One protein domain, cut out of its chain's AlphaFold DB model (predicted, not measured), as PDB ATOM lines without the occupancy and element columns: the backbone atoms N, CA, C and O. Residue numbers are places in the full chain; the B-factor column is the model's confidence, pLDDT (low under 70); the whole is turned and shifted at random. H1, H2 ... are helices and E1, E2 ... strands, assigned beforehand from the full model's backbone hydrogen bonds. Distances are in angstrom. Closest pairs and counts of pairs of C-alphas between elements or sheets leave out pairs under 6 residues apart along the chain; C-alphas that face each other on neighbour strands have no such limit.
ATOM      1  N   ALA A 102     -37.117  36.669 -24.621       74.50
ATOM      2  CA  ALA A 102     -38.107  35.605 -24.815       74.50
ATOM      3  C   ALA A 102     -38.056  34.970 -26.219       74.50
ATOM      4  O   ALA A 102     -38.517  33.846 -26.410       74.50
ATOM      5  N   ASN A 103     -37.504  35.679 -27.207       78.50
ATOM      6  CA  ASN A 103     -37.310  35.175 -28.564       78.50
ATOM      7  C   ASN A 103     -35.928  34.563 -28.813       78.50
ATOM      8  O   ASN A 103     -35.705  34.034 -29.903       78.50
ATOM      9  N   GLU A 104     -35.015  34.598 -27.844       87.75
ATOM     10  CA  GLU A 104     -33.731  33.913 -27.946       87.75
ATOM     11  C   GLU A 104     -33.924  32.401 -27.827       87.75
ATOM     12  O   GLU A 104     -34.628  31.905 -26.948       87.75
ATOM     13  N   LEU A 105     -33.247  31.644 -28.691       91.06
ATOM     14  CA  LEU A 105     -33.213  30.192 -28.558       91.06
ATOM     15  C   LEU A 105     -32.459  29.806 -27.263       91.06
ATOM     16  O   LEU A 105     -31.334  30.294 -27.086       91.06
ATOM     17  N   PRO A 106     -33.015  28.956 -26.375       92.25
ATOM     18  CA  PRO A 106     -32.362  28.545 -25.128       92.25
ATOM     19  C   PRO A 106     -30.996  27.876 -25.338       92.25
ATOM     20  O   PRO A 106     -30.766  27.230 -26.359       92.25
ATOM     21  N   ALA A 107     -30.102  27.981 -24.347       93.56
ATOM     22  CA  ALA A 107     -28.733  27.448 -24.414       93.56
ATOM     23  C   ALA A 107     -28.674  25.951 -24.770       93.56
ATOM     24  O   ALA A 107     -27.884  25.551 -25.618       93.56
ATOM     25  N   GLU A 108     -29.551  25.142 -24.174       94.81
ATOM     26  CA  GLU A 108     -29.640  23.702 -24.436       94.81
ATOM     27  C   GLU A 108     -30.032  23.402 -25.891       94.81
ATOM     28  O   GLU A 108     -29.375  22.611 -26.564       94.81
ATOM     29  N   GLN A 109     -31.033  24.111 -26.421       95.06
ATOM     30  CA  GLN A 109     -31.476  23.953 -27.810       95.06
ATOM     31  C   GLN A 109     -30.427  24.459 -28.808       95.06
ATOM     32  O   GLN A 109     -30.222  23.848 -29.859       95.06
ATOM     33  N   ARG A 110     -29.713  25.548 -28.481       96.06
ATOM     34  CA  ARG A 110     -28.545  25.990 -29.261       96.06
ATOM     35  C   ARG A 110     -27.473  24.911 -29.284       96.06
ATOM     36  O   ARG A 110     -26.960  24.597 -30.355       96.06
ATOM     37  N   HIS A 111     -27.161  24.332 -28.128       96.81
ATOM     38  CA  HIS A 111     -26.152  23.293 -28.018       96.81
ATOM     39  C   HIS A 111     -26.517  22.066 -28.849       96.81
ATOM     40  O   HIS A 111     -25.678  21.594 -29.615       96.81
ATOM     41  N   GLU A 112     -27.763  21.597 -28.772       96.25
ATOM     42  CA  GLU A 112     -28.250  20.476 -29.575       96.25
ATOM     43  C   GLU A 112     -28.062  20.745 -31.078       96.25
ATOM     44  O   GLU A 112     -27.488  19.931 -31.808       96.25
ATOM     45  N   GLN A 113     -28.493  21.915 -31.551       95.94
ATOM     46  CA  GLN A 113     -28.441  22.249 -32.973       95.94
ATOM     47  C   GLN A 113     -27.023  22.490 -33.483       95.94
ATOM     48  O   GLN A 113     -26.659  21.962 -34.534       95.94
ATOM     49  N   TYR A 114     -26.192  23.225 -32.743       95.88
ATOM     50  CA  TYR A 114     -24.792  23.413 -33.117       95.88
ATOM     51  C   TYR A 114     -24.004  22.105 -33.069       95.88
ATOM     52  O   TYR A 114     -23.182  21.878 -33.955       95.88
ATOM     53  N   SER A 115     -24.302  21.198 -32.136       94.00
ATOM     54  CA  SER A 115     -23.656  19.879 -32.086       94.00
ATOM     55  C   SER A 115     -24.015  19.020 -33.304       94.00
ATOM     56  O   SER A 115     -23.139  18.370 -33.876       94.00
ATOM     57  N   LYS A 116     -25.269  19.083 -33.786       93.06
ATOM     58  CA  LYS A 116     -25.689  18.444 -35.054       93.06
ATOM     59  C   LYS A 116     -24.946  18.996 -36.274       93.06
ATOM     60  O   LYS A 116     -24.790  18.288 -37.267       93.06
ATOM     61  N   ILE A 117     -24.551  20.269 -36.248       91.88
ATOM     62  CA  ILE A 117     -23.756  20.895 -37.317       91.88
ATOM     63  C   ILE A 117     -22.304  20.431 -37.211       91.88
ATOM     64  O   ILE A 117     -21.722  19.991 -38.201       91.88
ATOM     65  N   GLN A 118     -21.744  20.497 -36.005       90.12
ATOM     66  CA  GLN A 118     -20.363  20.140 -35.700       90.12
ATOM     67  C   GLN A 118     -20.043  18.691 -36.086       90.12
ATOM     68  O   GLN A 118     -19.000  18.453 -36.680       90.12
ATOM     69  N   SER A 119     -20.964  17.742 -35.873       87.88
ATOM     70  CA  SER A 119     -20.769  16.331 -36.252       87.88
ATOM     71  C   SER A 119     -20.688  16.076 -37.763       87.88
ATOM     72  O   SER A 119     -20.200  15.030 -38.186       87.88
ATOM     73  N   LYS A 120     -21.157  17.017 -38.592       87.06
ATOM     74  CA  LYS A 120     -21.173  16.913 -40.063       87.06
ATOM     75  C   LYS A 120     -20.074  17.732 -40.738       87.06
ATOM     76  O   LYS A 120     -19.884  17.627 -41.951       87.06
ATOM     77  N   LYS A 121     -19.402  18.610 -39.995       88.88
ATOM     78  CA  LYS A 121     -18.386  19.525 -40.518       88.88
ATOM     79  C   LYS A 121     -16.999  19.036 -40.122       88.88
ATOM     80  O   LYS A 121     -16.823  18.326 -39.144       88.88
ATOM     81  N   VAL A 122     -16.000  19.418 -40.911       87.69
ATOM     82  CA  VAL A 122     -14.603  19.053 -40.652       87.69
ATOM     83  C   VAL A 122     -13.703  20.271 -40.781       87.69
ATOM     84  O   VAL A 122     -14.027  21.244 -41.471       87.69
ATOM     85  N   LEU A 123     -12.552  20.197 -40.124       92.06
ATOM     86  CA  LEU A 123     -11.494  21.188 -40.216       92.06
ATOM     87  C   LEU A 123     -10.579  20.876 -41.411       92.06
ATOM     88  O   LEU A 123     -10.079  19.752 -41.522       92.06
ATOM     89  N   ILE A 124     -10.373  21.853 -42.300       92.19
ATOM     90  CA  ILE A 124      -9.461  21.707 -43.448       92.19
ATOM     91  C   ILE A 124      -7.988  21.692 -42.985       92.19
ATOM     92  O   ILE A 124      -7.704  22.216 -41.902       92.19
ATOM     93  N   PRO A 125      -7.056  21.108 -43.768       92.25
ATOM     94  CA  PRO A 125      -5.662  20.912 -43.351       92.25
ATOM     95  C   PRO A 125      -4.963  22.185 -42.855       92.25
ATOM     96  O   PRO A 125      -4.471  22.191 -41.731       92.25
ATOM     97  N   ASP A 126      -5.022  23.282 -43.608       91.44
ATOM     98  CA  ASP A 126      -4.326  24.529 -43.252       91.44
ATOM     99  C   ASP A 126      -4.859  25.144 -41.946       91.44
ATOM    100  O   ASP A 126      -4.104  25.641 -41.111       91.44
ATOM    101  N   HIS A 127      -6.176  25.068 -41.718       94.00
ATOM    102  CA  HIS A 127      -6.791  25.517 -40.466       94.00
ATOM    103  C   HIS A 127      -6.382  24.635 -39.282       94.00
ATOM    104  O   HIS A 127      -6.182  25.140 -38.179       94.00
ATOM    105  N   ARG A 128      -6.240  23.324 -39.508       94.31
ATOM    106  CA  ARG A 128      -5.733  22.389 -38.499       94.31
ATOM    107  C   ARG A 128      -4.296  22.719 -38.135       94.31
ATOM    108  O   ARG A 128      -3.995  22.838 -36.956       94.31
ATOM    109  N   GLU A 129      -3.439  22.921 -39.129       92.94
ATOM    110  CA  GLU A 129      -2.051  23.316 -38.907       92.94
ATOM    111  C   GLU A 129      -1.961  24.650 -38.158       92.94
ATOM    112  O   GLU A 129      -1.139  24.792 -37.259       92.94
ATOM    113  N   ASN A 130      -2.850  25.607 -38.453       91.31
ATOM    114  CA  ASN A 130      -2.902  26.875 -37.730       91.31
ATOM    115  C   ASN A 130      -3.195  26.698 -36.229       91.31
ATOM    116  O   ASN A 130      -2.543  27.339 -35.409       91.31
ATOM    117  N   LEU A 131      -4.137  25.822 -35.867       93.19
ATOM    118  CA  LEU A 131      -4.458  25.527 -34.466       93.19
ATOM    119  C   LEU A 131      -3.361  24.703 -33.775       93.19
ATOM    120  O   LEU A 131      -3.044  24.973 -32.620       93.19
ATOM    121  N   LEU A 132      -2.737  23.753 -34.479       93.25
ATOM    122  CA  LEU A 132      -1.597  22.991 -33.953       93.25
ATOM    123  C   LEU A 132      -0.405  23.912 -33.658       93.25
ATOM    124  O   LEU A 132       0.148  23.866 -32.566       93.25
ATOM    125  N   LYS A 133      -0.067  24.819 -34.587       90.75
ATOM    126  CA  LYS A 133       0.965  25.853 -34.382       90.75
ATOM    127  C   LYS A 133       0.645  26.782 -33.218       90.75
ATOM    128  O   LYS A 133       1.556  27.316 -32.603       90.75
ATOM    129  N   ARG A 134      -0.642  26.984 -32.923       87.50
ATOM    130  CA  ARG A 134      -1.083  27.782 -31.778       87.50
ATOM    131  C   ARG A 134      -0.902  27.055 -30.441       87.50
ATOM    132  O   ARG A 134      -0.927  27.718 -29.415       87.50
ATOM    133  N   GLY A 135      -0.703  25.735 -30.446       90.94
ATOM    134  CA  GLY A 135      -0.419  24.935 -29.253       90.94
ATOM    135  C   GLY A 135      -1.507  23.932 -28.860       90.94
ATOM    136  O   GLY A 135      -1.418  23.361 -27.778       90.94
ATOM    137  N   PHE A 136      -2.526  23.707 -29.697       93.88
ATOM    138  CA  PHE A 136      -3.501  22.637 -29.455       93.88
ATOM    139  C   PHE A 136      -2.964  21.266 -29.869       93.88
ATOM    140  O   PHE A 136      -2.210  21.155 -30.836       93.88
ATOM    141  N   THR A 137      -3.441  20.204 -29.215       94.00
ATOM    142  CA  THR A 137      -3.292  18.826 -29.713       94.00
ATOM    143  C   THR A 137      -4.420  18.452 -30.678       94.00
ATOM    144  O   THR A 137      -5.456  19.121 -30.757       94.00
ATOM    145  N   LEU A 138      -4.241  17.362 -31.430       91.56
ATOM    146  CA  LEU A 138      -5.272  16.882 -32.352       91.56
ATOM    147  C   LEU A 138      -6.540  16.453 -31.599       91.56
ATOM    148  O   LEU A 138      -7.649  16.743 -32.047       91.56
ATOM    149  N   GLU A 139      -6.370  15.811 -30.447       91.88
ATOM    150  CA  GLU A 139      -7.447  15.358 -29.569       91.88
ATOM    151  C   GLU A 139      -8.262  16.551 -29.062       91.88
ATOM    152  O   GLU A 139      -9.485  16.545 -29.186       91.88
ATOM    153  N   GLN A 140      -7.588  17.614 -28.606       93.44
ATOM    154  CA  GLN A 140      -8.240  18.850 -28.160       93.44
ATOM    155  C   GLN A 140      -9.029  19.512 -29.295       93.44
ATOM    156  O   GLN A 140     -10.184  19.890 -29.115       93.44
ATOM    157  N   ILE A 141      -8.449  19.617 -30.497       92.38
ATOM    158  CA  ILE A 141      -9.140  20.196 -31.663       92.38
ATOM    159  C   ILE A 141     -10.440  19.436 -31.967       92.38
ATOM    160  O   ILE A 141     -11.457  20.066 -32.275       92.38
ATOM    161  N   ILE A 142     -10.407  18.102 -31.889       88.12
ATOM    162  CA  ILE A 142     -11.568  17.235 -32.130       88.12
ATOM    163  C   ILE A 142     -12.613  17.407 -31.023       88.12
ATOM    164  O   ILE A 142     -13.791  17.580 -31.333       88.12
ATOM    165  N   GLU A 143     -12.189  17.402 -29.759       89.62
ATOM    166  CA  GLU A 143     -13.063  17.537 -28.589       89.62
ATOM    167  C   GLU A 143     -13.813  18.878 -28.585       89.62
ATOM    168  O   GLU A 143     -15.040  18.930 -28.459       89.62
ATOM    169  N   ILE A 144     -13.090  19.978 -28.804       91.00
ATOM    170  CA  ILE A 144     -13.677  21.320 -28.904       91.00
ATOM    171  C   ILE A 144     -14.614  21.386 -30.122       91.00
ATOM    172  O   ILE A 144     -15.707  21.962 -30.045       91.00
ATOM    173  N   GLY A 145     -14.165  20.752 -31.211       91.38
ATOM    174  CA  GLY A 145     -14.741  20.644 -32.549       91.38
ATOM    175  C   GLY A 145     -14.815  21.960 -33.301       91.38
ATOM    176  O   GLY A 145     -15.871  22.406 -33.757       91.38
ATOM    177  N   TYR A 146     -13.634  22.546 -33.485       94.31
ATOM    178  CA  TYR A 146     -13.410  23.551 -34.515       94.31
ATOM    179  C   TYR A 146     -13.685  22.969 -35.906       94.31
ATOM    180  O   TYR A 146     -13.313  21.836 -36.217       94.31
ATOM    181  N   TRP A 147     -14.288  23.765 -36.785       94.06
ATOM    182  CA  TRP A 147     -14.545  23.363 -38.168       94.06
ATOM    183  C   TRP A 147     -14.379  24.536 -39.131       94.06
ATOM    184  O   TRP A 147     -14.221  25.679 -38.718       94.06
ATOM    185  N   SER A 148     -14.331  24.259 -40.433       94.50
ATOM    186  CA  SER A 148     -14.050  25.283 -41.450       94.50
ATOM    187  C   SER A 148     -15.275  25.621 -42.279       94.50
ATOM    188  O   SER A 148     -15.933  24.718 -42.795       94.50
ATOM    189  N   ILE A 149     -15.509  26.915 -42.482       92.12
ATOM    190  CA  ILE A 149     -16.295  27.395 -43.618       92.12
ATOM    191  C   ILE A 149     -15.365  27.354 -44.820       92.12
ATOM    192  O   ILE A 149     -14.325  28.009 -44.810       92.12
ATOM    193  N   ARG A 150     -15.708  26.556 -45.825       87.12
ATOM    194  CA  ARG A 150     -14.885  26.291 -47.012       87.12
ATOM    195  C   ARG A 150     -15.144  27.284 -48.131       87.12
ATOM    196  O   ARG A 150     -14.251  27.534 -48.933       87.12
ATOM    197  N   GLN A 151     -16.356  27.828 -48.186       84.50
ATOM    198  CA  GLN A 151     -16.784  28.745 -49.234       84.50
ATOM    199  C   GLN A 151     -17.805  29.765 -48.709       84.50
ATOM    200  O   GLN A 151     -18.508  29.482 -47.735       84.50
ATOM    201  N   PRO A 152     -17.921  30.938 -49.351       86.44
ATOM    202  CA  PRO A 152     -18.934  31.928 -49.007       86.44
ATOM    203  C   PRO A 152     -20.350  31.340 -49.034       86.44
ATOM    204  O   PRO A 152     -20.711  30.616 -49.961       86.44
ATOM    205  N   TRP A 153     -21.160  31.700 -48.040       88.50
ATOM    206  CA  TRP A 153     -22.569  31.323 -47.909       88.50
ATOM    207  C   TRP A 153     -22.776  29.807 -47.907       88.50
ATOM    208  O   TRP A 153     -23.705  29.281 -48.520       88.50
ATOM    209  N   GLU A 154     -21.875  29.089 -47.234       89.88
ATOM    210  CA  GLU A 154     -21.915  27.636 -47.185       89.88
ATOM    211  C   GLU A 154     -23.231  27.120 -46.584       89.88
ATOM    212  O   GLU A 154     -23.709  27.584 -45.543       89.88
ATOM    213  N   LYS A 155     -23.801  26.120 -47.257       91.62
ATOM    214  CA  LYS A 155     -24.998  25.412 -46.816       91.62
ATOM    215  C   LYS A 155     -24.649  24.318 -45.810       91.62
ATOM    216  O   LYS A 155     -23.616  23.645 -45.897       91.62
ATOM    217  N   VAL A 156     -25.541  24.116 -44.856       90.62
ATOM    218  CA  VAL A 156     -25.477  23.046 -43.868       90.62
ATOM    219  C   VAL A 156     -26.734  22.204 -44.009       90.62
ATOM    220  O   VAL A 156     -27.833  22.721 -43.854       90.62
ATOM    221  N   LEU A 157     -26.564  20.921 -44.334       89.38
ATOM    222  CA  LEU A 157     -27.674  20.002 -44.583       89.38
ATOM    223  C   LEU A 157     -28.349  19.575 -43.276       89.38
ATOM    224  O   LEU A 157     -27.687  19.076 -42.357       89.38
ATOM    225  N   GLY A 158     -29.669  19.691 -43.235       88.19
ATOM    226  CA  GLY A 158     -30.523  19.326 -42.114       88.19
ATOM    227  C   GLY A 158     -31.547  20.405 -41.778       88.19
ATOM    228  O   GLY A 158     -31.446  21.547 -42.219       88.19
ATOM    229  N   TYR A 159     -32.507  20.018 -40.944       90.00
ATOM    230  CA  TYR A 159     -33.509  20.915 -40.389       90.00
ATOM    231  C   TYR A 159     -32.973  21.623 -39.136       90.00
ATOM    232  O   TYR A 159     -32.500  20.964 -38.203       90.00
ATOM    233  N   TYR A 160     -33.061  22.954 -39.120       92.00
ATOM    234  CA  TYR A 160     -32.591  23.819 -38.034       92.00
ATOM    235  C   TYR A 160     -33.662  24.849 -37.671       92.00
ATOM    236  O   TYR A 160     -34.408  25.310 -38.534       92.00
ATOM    237  N   ASP A 161     -33.722  25.223 -36.396       91.31
ATOM    238  CA  ASP A 161     -34.649  26.237 -35.900       91.31
ATOM    239  C   ASP A 161     -34.304  27.599 -36.505       91.31
ATOM    240  O   ASP A 161     -33.147  28.026 -36.518       91.31
ATOM    241  N   THR A 162     -35.325  28.304 -36.982       89.38
ATOM    242  CA  THR A 162     -35.173  29.600 -37.654       89.38
ATOM    243  C   THR A 162     -34.644  30.703 -36.730       89.38
ATOM    244  O   THR A 162     -34.151  31.728 -37.209       89.38
ATOM    245  N   LYS A 163     -34.699  30.493 -35.408       90.81
ATOM    246  CA  LYS A 163     -34.123  31.353 -34.369       90.81
ATOM    247  C   LYS A 163     -32.668  31.005 -34.033       90.81
ATOM    248  O   LYS A 163     -32.088  31.658 -33.164       90.81
ATOM    249  N   LEU A 164     -32.054  30.013 -34.687       94.06
ATOM    250  CA  LEU A 164     -30.648  29.672 -34.476       94.06
ATOM    251  C   LEU A 164     -29.729  30.775 -35.048       94.06
ATOM    252  O   LEU A 164     -29.783  31.070 -36.247       94.06
ATOM    253  N   PRO A 165     -28.859  31.401 -34.234       93.00
ATOM    254  CA  PRO A 165     -27.969  32.450 -34.723       93.00
ATOM    255  C   PRO A 165     -26.951  31.949 -35.759       93.00
ATOM    256  O   PRO A 165     -26.493  30.811 -35.721       93.00
ATOM    257  N   GLY A 166     -26.553  32.833 -36.676       91.88
ATOM    258  CA  GLY A 166     -25.475  32.560 -37.633       91.88
ATOM    259  C   GLY A 166     -25.904  32.187 -39.045       91.88
ATOM    260  O   GLY A 166     -25.037  32.008 -39.899       91.88
ATOM    261  N   PHE A 167     -27.207  32.139 -39.314       92.69
ATOM    262  CA  PHE A 167     -27.765  31.732 -40.601       92.69
ATOM    263  C   PHE A 167     -28.633  32.836 -41.209       92.69
ATOM    264  O   PHE A 167     -29.373  33.520 -40.504       92.69
ATOM    265  N   VAL A 168     -28.544  33.015 -42.528       90.06
ATOM    266  CA  VAL A 168     -29.356  34.000 -43.273       90.06
ATOM    267  C   VAL A 168     -30.602  33.397 -43.912       90.06
ATOM    268  O   VAL A 168     -31.503  34.141 -44.296       90.06
ATOM    269  N   ARG A 169     -30.652  32.069 -44.058       88.56
ATOM    270  CA  ARG A 169     -31.750  31.353 -44.712       88.56
ATOM    271  C   ARG A 169     -31.897  29.952 -44.132       88.56
ATOM    272  O   ARG A 169     -30.890  29.282 -43.922       88.56
ATOM    273  N   PHE A 170     -33.145  29.526 -43.970       91.50
ATOM    274  CA  PHE A 170     -33.543  28.183 -43.554       91.50
ATOM    275  C   PHE A 170     -34.496  27.592 -44.598       91.50
ATOM    276  O   PHE A 170     -35.333  28.311 -45.150       91.50
ATOM    277  N   THR A 171     -34.350  26.304 -44.877       90.31
ATOM    278  CA  THR A 171     -35.259  25.480 -45.678       90.31
ATOM    279  C   THR A 171     -35.534  24.170 -44.932       90.31
ATOM    280  O   THR A 171     -34.978  23.936 -43.859       90.31
ATOM    281  N   GLU A 172     -36.406  23.315 -45.469       85.62
ATOM    282  CA  GLU A 172     -36.672  21.995 -44.875       85.62
ATOM    283  C   GLU A 172     -35.461  21.048 -44.972       85.62
ATOM    284  O   GLU A 172     -35.329  20.131 -44.162       85.62
ATOM    285  N   GLU A 173     -34.550  21.296 -45.919       87.06
ATOM    286  CA  GLU A 173     -33.410  20.423 -46.222       87.06
ATOM    287  C   GLU A 173     -32.051  21.017 -45.814       87.06
ATOM    288  O   GLU A 173     -31.089  20.272 -45.598       87.06
ATOM    289  N   ASP A 174     -31.934  22.346 -45.718       90.88
ATOM    290  CA  ASP A 174     -30.678  23.038 -45.431       90.88
ATOM    291  C   ASP A 174     -30.831  24.386 -44.695       90.88
ATOM    292  O   ASP A 174     -31.890  25.013 -44.659       90.88
ATOM    293  N   ALA A 175     -29.724  24.871 -44.129       91.94
ATOM    294  CA  ALA A 175     -29.571  26.246 -43.661       91.94
ATOM    295  C   ALA A 175     -28.295  26.882 -44.232       91.94
ATOM    296  O   ALA A 175     -27.266  26.226 -44.385       91.94
ATOM    297  N   THR A 176     -28.342  28.173 -44.562       92.62
ATOM    298  CA  THR A 176     -27.219  28.911 -45.172       92.62
ATOM    299  C   THR A 176     -26.518  29.795 -44.145       92.62
ATOM    300  O   THR A 176     -27.145  30.698 -43.584       92.62
ATOM    301  N   LEU A 177     -25.220  29.570 -43.922       91.75
ATOM    302  CA  LEU A 177     -24.404  30.342 -42.980       91.75
ATOM    303  C   LEU A 177     -24.203  31.786 -43.447       91.75
ATOM    304  O   LEU A 177     -23.965  32.052 -44.626       91.75
ATOM    305  N   ASN A 178     -24.225  32.724 -42.502       91.19
ATOM    306  CA  ASN A 178     -23.899  34.125 -42.749       91.19
ATOM    307  C   ASN A 178     -22.382  34.369 -42.721       91.19
ATOM    308  O   ASN A 178     -21.862  35.044 -41.829       91.19
ATOM    309  N   ALA A 179     -21.664  33.800 -43.682       87.88
ATOM    310  CA  ALA A 179     -20.227  33.991 -43.817       87.88
ATOM    311  C   ALA A 179     -19.861  34.195 -45.283       87.88
ATOM    312  O   ALA A 179     -20.051  33.305 -46.099       87.88
ATOM    313  N   ALA A 180     -19.326  35.365 -45.624       84.81
ATOM    314  CA  ALA A 180     -18.978  35.709 -47.003       84.81
ATOM    315  C   ALA A 180     -17.547  35.298 -47.403       84.81
ATOM    316  O   ALA A 180     -17.124  35.591 -48.515       84.81
ATOM    317  N   VAL A 181     -16.795  34.670 -46.497       85.12
ATOM    318  CA  VAL A 181     -15.368  34.346 -46.656       85.12
ATOM    319  C   VAL A 181     -15.031  33.028 -45.957       85.12
ATOM    320  O   VAL A 181     -15.793  32.567 -45.101       85.12
ATOM    321  N   ARG A 182     -13.884  32.440 -46.316       89.44
ATOM    322  CA  ARG A 182     -13.306  31.270 -45.640       89.44
ATOM    323  C   ARG A 182     -12.889  31.647 -44.213       89.44
ATOM    324  O   ARG A 182     -12.406  32.757 -43.984       89.44
ATOM    325  N   ALA A 183     -13.168  30.765 -43.255       92.50
ATOM    326  CA  ALA A 183     -12.898  31.027 -41.843       92.50
ATOM    327  C   ALA A 183     -12.891  29.745 -40.997       92.50
ATOM    328  O   ALA A 183     -13.539  28.749 -41.340       92.50
ATOM    329  N   ILE A 184     -12.234  29.807 -39.836       95.00
ATOM    330  CA  ILE A 184     -12.361  28.811 -38.762       95.00
ATOM    331  C   ILE A 184     -13.565  29.177 -37.896       95.00
ATOM    332  O   ILE A 184     -13.625  30.269 -37.332       95.00
ATOM    333  N   VAL A 185     -14.518  28.265 -37.747       95.44
ATOM    334  CA  VAL A 185     -15.639  28.422 -36.823       95.44
ATOM    335  C   VAL A 185     -15.251  27.893 -35.452       95.44
ATOM    336  O   VAL A 185     -14.816  26.753 -35.300       95.44
ATOM    337  N   CYS A 186     -15.442  28.754 -34.463       95.50
ATOM    338  CA  CYS A 186     -15.090  28.564 -33.072       95.50
ATOM    339  C   CYS A 186     -16.363  28.547 -32.214       95.50
ATOM    340  O   CYS A 186     -16.999  29.598 -32.044       95.50
ATOM    341  N   PRO A 187     -16.757  27.378 -31.683       95.69
ATOM    342  CA  PRO A 187     -17.850  27.278 -30.724       95.69
ATOM    343  C   PRO A 187     -17.526  28.037 -29.433       95.69
ATOM    344  O   PRO A 187     -16.476  27.821 -28.834       95.69
ATOM    345  N   VAL A 188     -18.433  28.910 -28.990       96.62
ATOM    346  CA  VAL A 188     -18.348  29.574 -27.682       96.62
ATOM    347  C   VAL A 188     -19.221  28.810 -26.696       96.62
ATOM    348  O   VAL A 188     -20.406  28.580 -26.967       96.62
ATOM    349  N   ARG A 189     -18.634  28.412 -25.564       95.94
ATOM    350  CA  ARG A 189     -19.274  27.532 -24.582       95.94
ATOM    351  C   ARG A 189     -19.542  28.215 -23.247       95.94
ATOM    352  O   ARG A 189     -18.760  29.051 -22.801       95.94
ATOM    353  N   GLN A 190     -20.638  27.813 -22.614       97.12
ATOM    354  CA  GLN A 190     -20.986  28.144 -21.234       97.12
ATOM    355  C   GLN A 190     -21.296  26.845 -20.495       97.12
ATOM    356  O   GLN A 190     -22.297  26.204 -20.802       97.12
ATOM    357  N   LEU A 191     -20.425  26.443 -19.564       95.25
ATOM    358  CA  LEU A 191     -20.541  25.190 -18.802       95.25
ATOM    359  C   LEU A 191     -20.805  23.982 -19.724       95.25
ATOM    360  O   LEU A 191     -21.790  23.262 -19.588       95.25
ATOM    361  N   GLY A 192     -19.965  23.834 -20.754       92.06
ATOM    362  CA  GLY A 192     -20.044  22.751 -21.743       92.06
ATOM    363  C   GLY A 192     -21.033  22.975 -22.897       92.06
ATOM    364  O   GLY A 192     -20.799  22.465 -23.996       92.06
ATOM    365  N   GLN A 193     -22.076  23.794 -22.720       96.38
ATOM    366  CA  GLN A 193     -23.094  24.041 -23.750       96.38
ATOM    367  C   GLN A 193     -22.617  25.045 -24.805       96.38
ATOM    368  O   GLN A 193     -22.113  26.112 -24.468       96.38
ATOM    369  N   ILE A 194     -22.818  24.739 -26.091       96.88
ATOM    370  CA  ILE A 194     -22.496  25.662 -27.195       96.88
ATOM    371  C   ILE A 194     -23.616  26.700 -27.318       96.88
ATOM    372  O   ILE A 194     -24.729  26.373 -27.725       96.88
ATOM    373  N   VAL A 195     -23.311  27.961 -27.011       95.50
ATOM    374  CA  VAL A 195     -24.306  29.053 -26.961       95.50
ATOM    375  C   VAL A 195     -24.202  30.032 -28.127       95.50
ATOM    376  O   VAL A 195     -25.123  30.812 -28.378       95.50
ATOM    377  N   GLY A 196     -23.111  29.978 -28.883       95.06
ATOM    378  CA  GLY A 196     -22.910  30.794 -30.070       95.06
ATOM    379  C   GLY A 196     -21.664  30.379 -30.836       95.06
ATOM    380  O   GLY A 196     -20.860  29.581 -30.359       95.06
ATOM    381  N   LEU A 197     -21.504  30.939 -32.031       95.44
ATOM    382  CA  LEU A 197     -20.367  30.663 -32.901       95.44
ATOM    383  C   LEU A 197     -19.655  31.970 -33.256       95.44
ATOM    384  O   LEU A 197     -20.286  32.944 -33.681       95.44
ATOM    385  N   LYS A 198     -18.329  31.980 -33.137       94.12
ATOM    386  CA  LYS A 198     -17.475  33.008 -33.737       94.12
ATOM    387  C   LYS A 198     -16.742  32.439 -34.940       94.12
ATOM    388  O   LYS A 198     -16.400  31.268 -34.964       94.12
ATOM    389  N   MET A 199     -16.481  33.273 -35.933       91.81
ATOM    390  CA  MET A 199     -15.605  32.960 -37.053       91.81
ATOM    391  C   MET A 199     -14.279  33.701 -36.875       91.81
ATOM    392  O   MET A 199     -14.282  34.900 -36.586       91.81
ATOM    393  N   ARG A 200     -13.162  32.999 -37.058       92.31
ATOM    394  CA  ARG A 200     -11.824  33.564 -37.230       92.31
ATOM    395  C   ARG A 200     -11.527  33.602 -38.719       92.31
ATOM    396  O   ARG A 200     -11.410  32.550 -39.342       92.31
ATOM    397  N   LEU A 201     -11.445  34.803 -39.268       89.38
ATOM    398  CA  LEU A 201     -11.151  35.020 -40.680       89.38
ATOM    399  C   LEU A 201      -9.701  34.634 -40.985       89.38
ATOM    400  O   LEU A 201      -8.823  34.877 -40.151       89.38
ATOM    401  N   ASP A 202      -9.471  34.073 -42.169       84.00
ATOM    402  CA  ASP A 202      -8.125  33.768 -42.668       84.00
ATOM    403  C   ASP A 202      -7.323  35.063 -42.822       84.00
ATOM    404  O   ASP A 202      -6.265  35.219 -42.211       84.00
ATOM    405  N   ASP A 203      -7.920  36.035 -43.517       76.31
ATOM    406  CA  ASP A 203      -7.391  37.381 -43.684       76.31
ATOM    407  C   ASP A 203      -8.203  38.375 -42.851       76.31
ATOM    408  O   ASP A 203      -9.428  38.495 -42.969       76.31
ATOM    409  N   ALA A 204      -7.513  39.109 -41.978       63.19
ATOM    410  CA  ALA A 204      -8.130  40.213 -41.260       63.19
ATOM    411  C   ALA A 204      -8.232  41.424 -42.208       63.19
ATOM    412  O   ALA A 204      -7.221  41.824 -42.781       63.19
ATOM    413  N   PRO A 205      -9.412  42.043 -42.377       59.25
ATOM    414  CA  PRO A 205      -9.504  43.292 -43.123       59.25
ATOM    415  C   PRO A 205      -8.732  44.397 -42.392       59.25
ATOM    416  O   PRO A 205      -8.794  44.462 -41.167       59.25
ATOM    417  N   GLU A 206      -8.079  45.303 -43.133       45.16
ATOM    418  CA  GLU A 206      -7.177  46.346 -42.590       45.16
ATOM    419  C   GLU A 206      -7.771  47.174 -41.429       45.16
ATOM    420  O   GLU A 206      -7.028  47.674 -40.593       45.16
ATOM    421  N   ASN A 207      -9.105  47.284 -41.342       42.44
ATOM    422  CA  ASN A 207      -9.831  48.030 -40.304       42.44
ATOM    423  C   ASN A 207     -10.851  47.181 -39.513       42.44
ATOM    424  O   ASN A 207     -11.824  47.718 -38.979       42.44
ATOM    425  N   GLY A 208     -10.697  45.854 -39.459       52.09
ATOM    426  CA  GLY A 208     -11.630  44.977 -38.749       52.09
ATOM    427  C   GLY A 208     -10.953  43.857 -37.968       52.09
ATOM    428  O   GLY A 208      -9.950  43.297 -38.390       52.09
ATOM    429  N   GLY A 209     -11.547  43.495 -36.828       67.00
ATOM    430  CA  GLY A 209     -11.070  42.375 -36.017       67.00
ATOM    431  C   GLY A 209     -11.131  41.043 -36.771       67.00
ATOM    432  O   GLY A 209     -12.071  40.788 -37.534       67.00
ATOM    433  N   ARG A 210     -10.135  40.183 -36.515       82.75
ATOM    434  CA  ARG A 210     -10.019  38.829 -37.087       82.75
ATOM    435  C   ARG A 210     -11.152  37.895 -36.637       82.75
ATOM    436  O   ARG A 210     -11.472  36.951 -37.350       82.75
ATOM    437  N   TYR A 211     -11.785  38.174 -35.495       88.12
ATOM    438  CA  TYR A 211     -12.883  37.381 -34.939       88.12
ATOM    439  C   TYR A 211     -14.226  38.102 -35.055       88.12
ATOM    440  O   TYR A 211     -14.347  39.274 -34.694       88.12
ATOM    441  N   ARG A 212     -15.261  37.397 -35.520       90.06
ATOM    442  CA  ARG A 212     -16.618  37.944 -35.682       90.06
ATOM    443  C   ARG A 212     -17.669  36.962 -35.207       90.06
ATOM    444  O   ARG A 212     -17.544  35.766 -35.432       90.06
ATOM    445  N   TRP A 213     -18.734  37.460 -34.598       92.56
ATOM    446  CA  TRP A 213     -19.884  36.621 -34.290       92.56
ATOM    447  C   TRP A 213     -20.644  36.226 -35.558       92.56
ATOM    448  O   TRP A 213     -20.935  37.078 -36.401       92.56
ATOM    449  N   LEU A 214     -21.028  34.955 -35.656       92.25
ATOM    450  CA  LEU A 214     -22.013  34.509 -36.633       92.25
ATOM    451  C   LEU A 214     -23.402  34.984 -36.185       92.25
ATOM    452  O   LEU A 214     -23.908  34.589 -35.138       92.25
ATOM    453  N   THR A 215     -24.021  35.845 -36.988       91.88
ATOM    454  CA  THR A 215     -25.350  36.424 -36.734       91.88
ATOM    455  C   THR A 215     -26.255  36.201 -37.939       91.88
ATOM    456  O   THR A 215     -25.782  36.259 -39.066       91.88
ATOM    457  N   GLY A 216     -27.549  35.964 -37.740       88.12
ATOM    458  CA  GLY A 216     -28.552  35.967 -38.812       88.12
ATOM    459  C   GLY A 216     -29.063  37.370 -39.152       88.12
ATOM    460  O   GLY A 216     -29.660  37.587 -40.207       88.12
ATOM    461  N   LYS A 217     -28.797  38.351 -38.279       85.94
ATOM    462  CA  LYS A 217     -29.170  39.751 -38.493       85.94
ATOM    463  C   LYS A 217     -28.329  40.380 -39.596       85.94
ATOM    464  O   LYS A 217     -27.111  40.496 -39.476       85.94
ATOM    465  N   THR A 218     -28.996  40.852 -40.640       81.94
ATOM    466  CA  THR A 218     -28.384  41.561 -41.770       81.94
ATOM    467  C   THR A 218     -29.182  42.823 -42.095       81.94
ATOM    468  O   THR A 218     -30.252  43.054 -41.538       81.94
ATOM    469  N   GLN A 219     -28.696  43.657 -43.018       75.00
ATOM    470  CA  GLN A 219     -29.489  44.796 -43.504       75.00
ATOM    471  C   GLN A 219     -30.801  44.348 -44.170       75.00
ATOM    472  O   GLN A 219     -31.811  45.032 -44.036       75.00
ATOM    473  N   LYS A 220     -30.791  43.190 -44.846       75.19
ATOM    474  CA  LYS A 220     -31.962  42.602 -45.517       75.19
ATOM    475  C   LYS A 220     -32.848  41.780 -44.572       75.19
ATOM    476  O   LYS A 220     -34.008  41.558 -44.887       75.19
ATOM    477  N   ASN A 221     -32.313  41.357 -43.427       78.19
ATOM    478  CA  ASN A 221     -33.036  40.658 -42.366       78.19
ATOM    479  C   ASN A 221     -32.736  41.301 -40.994       78.19
ATOM    480  O   ASN A 221     -31.917  40.778 -40.231       78.19
ATOM    481  N   PRO A 222     -33.330  42.469 -40.684       76.69
ATOM    482  CA  PRO A 222     -33.049  43.202 -39.448       76.69
ATOM    483  C   PRO A 222     -33.545  42.495 -38.175       76.69
ATOM    484  O   PRO A 222     -33.002  42.773 -37.103       76.69
ATOM    485  N   GLU A 223     -34.504  41.578 -38.314       78.81
ATOM    486  CA  GLU A 223     -35.064  40.726 -37.250       78.81
ATOM    487  C   GLU A 223     -34.372  39.352 -37.165       78.81
ATOM    488  O   GLU A 223     -34.809  38.467 -36.434       78.81
ATOM    489  N   GLY A 224     -33.289  39.143 -37.922       84.06
ATOM    490  CA  GLY A 224     -32.561  37.878 -37.910       84.06
ATOM    491  C   GLY A 224     -31.970  37.550 -36.536       84.06
ATOM    492  O   GLY A 224     -31.527  38.441 -35.804       84.06
ATOM    493  N   ALA A 225     -31.918  36.258 -36.206       89.19
ATOM    494  CA  ALA A 225     -31.420  35.771 -34.924       89.19
ATOM    495  C   ALA A 225     -29.984  36.238 -34.651       89.19
ATOM    496  O   ALA A 225     -29.077  36.036 -35.462       89.19
ATOM    497  N   THR A 226     -29.760  36.869 -33.500       91.69
ATOM    498  CA  THR A 226     -28.434  37.367 -33.104       91.69
ATOM    499  C   THR A 226     -27.781  36.433 -32.086       91.69
ATOM    500  O   THR A 226     -28.486  35.667 -31.438       91.69
ATOM    501  N   PRO A 227     -26.453  36.506 -31.882       91.94
ATOM    502  CA  PRO A 227     -25.766  35.669 -30.901       91.94
ATOM    503  C   PRO A 227     -26.216  35.894 -29.457       91.94
ATOM    504  O   PRO A 227     -25.894  35.057 -28.620       91.94
ATOM    505  N   HIS A 228     -26.908  37.002 -29.159       92.25
ATOM    506  CA  HIS A 228     -27.282  37.370 -27.796       92.25
ATOM    507  C   HIS A 228     -27.985  36.219 -27.082       92.25
ATOM    508  O   HIS A 228     -28.801  35.519 -27.683       92.25
ATOM    509  N   ILE A 229     -27.613  35.998 -25.830       91.81
ATOM    510  CA  ILE A 229     -28.247  35.061 -24.913       91.81
ATOM    511  C   ILE A 229     -28.362  35.751 -23.558       91.81
ATOM    512  O   ILE A 229     -27.445  36.455 -23.139       91.81
ATOM    513  N   TYR A 230     -29.508  35.615 -22.900       89.88
ATOM    514  CA  TYR A 230     -29.837  36.410 -21.714       89.88
ATOM    515  C   TYR A 230     -29.802  37.923 -22.008       89.88
ATOM    516  O   TYR A 230     -29.511  38.731 -21.127       89.88
ATOM    517  N   GLY A 231     -30.080  38.320 -23.259       85.19
ATOM    518  CA  GLY A 231     -30.093  39.718 -23.702       85.19
ATOM    519  C   GLY A 231     -28.711  40.354 -23.876       85.19
ATOM    520  O   GLY A 231     -28.618  41.559 -24.113       85.19
ATOM    521  N   GLU A 232     -27.639  39.569 -23.769       89.06
ATOM    522  CA  GLU A 232     -26.245  40.016 -23.779       89.06
ATOM    523  C   GLU A 232     -25.422  39.178 -24.763       89.06
ATOM    524  O   GLU A 232     -25.786  38.049 -25.088       89.06
ATOM    525  N   LEU A 233     -24.310  39.713 -25.278       92.69
ATOM    526  CA  LEU A 233     -23.409  38.894 -26.093       92.69
ATOM    527  C   LEU A 233     -22.812  37.774 -25.225       92.69
ATOM    528  O   LEU A 233     -22.391  38.062 -24.106       92.69
TER     529      LEU A 233
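This is residues 102 to 233 of the 889 residues of the protein "Herpes_ori_bp domain-containing protein" of Tolypothrix bouteillei VB521301 (UniProt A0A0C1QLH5). A long, twisted hairpin of strands, E5 and E6, runs through the middle of the domain, with short strands E1 and E7 at the edges of its sheet and H1 packed on E6. H2 and H3 make a corner at one end of the longest axis, while a separate small sheet, E2 E4 E3, and the tail from residue 214 on lie toward the other end. The 132 printed residues hold three named helices followed by seven named strands, and under half of the residues are in these elements. Both sheets, ordered E1 E5 E6 E7 and E2 E4 E3, are antiparallel. The class is mixed, helices and strands, and the whole is compact and rounded, with a radius of gyration of the C-alphas of 14.3 A and spans of 41 by 34 by 31 A.

H1, residues 107 to 118, begins at C-alpha (-28.733, 27.448, -24.414) and is 15.8 A long. H2, residues 125 to 134, is 14.2 A long, and H3, residues 138 to 144, is 10.1 A long. The short strands E1, residues 147 to 149, E2, residues 155 to 157, E3, residues 167 to 170, and E4, residues 174 to 177, follow. E5, residues 183 to 190, is 22.3 A long, and E6, residues 193 to 201, is 23.4 A long. E7, residues 211 to 213, ends at C-alpha (-19.884, 36.621, -34.290).

E5 and E6 form a hairpin, with N 186 and O 198 within hydrogen-bond range at 2.7 A. E6 bends by 56 degrees at residue 196. E5, E6 and E7 form a meander, each strand the antiparallel neighbour of the one before; N 199 and O 212 are 2.8 A apart. E1 pairs with E5 through N 185 and O 147, 2.8 A. H1 is on this sheet at a height of 8.2 A; its closest C-alphas to E6 are those of His 111 and Ile 194, 4.4 A. H2 and H3 only just touch, with 3 pairs of C-alphas within 8 A, the closest Leu 132 and Leu 138 at 7.3 A, and are about perpendicular at 88 degrees. H2 is also on the sheet, with the C-alphas of His 127 and Ile 184 closest to E5 at 6.7 A, while H3 only grazes it with residues 141 to 144. In the other sheet, E2 and E4 are antiparallel neighbours, with N 156 and O 175 within hydrogen-bond range at 2.8 A, and E3 and E4 form a hairpin, with N 168 and O 176 within hydrogen-bond range at 2.9 A. Every O i to N i+4 pair is within hydrogen-bond range in H1, H2 and H3.

The C-alphas of Ala 102 and Lys 133, the two farthest apart, are 41.4 A apart. The printed part has no cut, and no link is long. Residues 214 to 233 hold no named element. The mean pLDDT of the printed part is 88.8, and residues 204 to 209 are under 70.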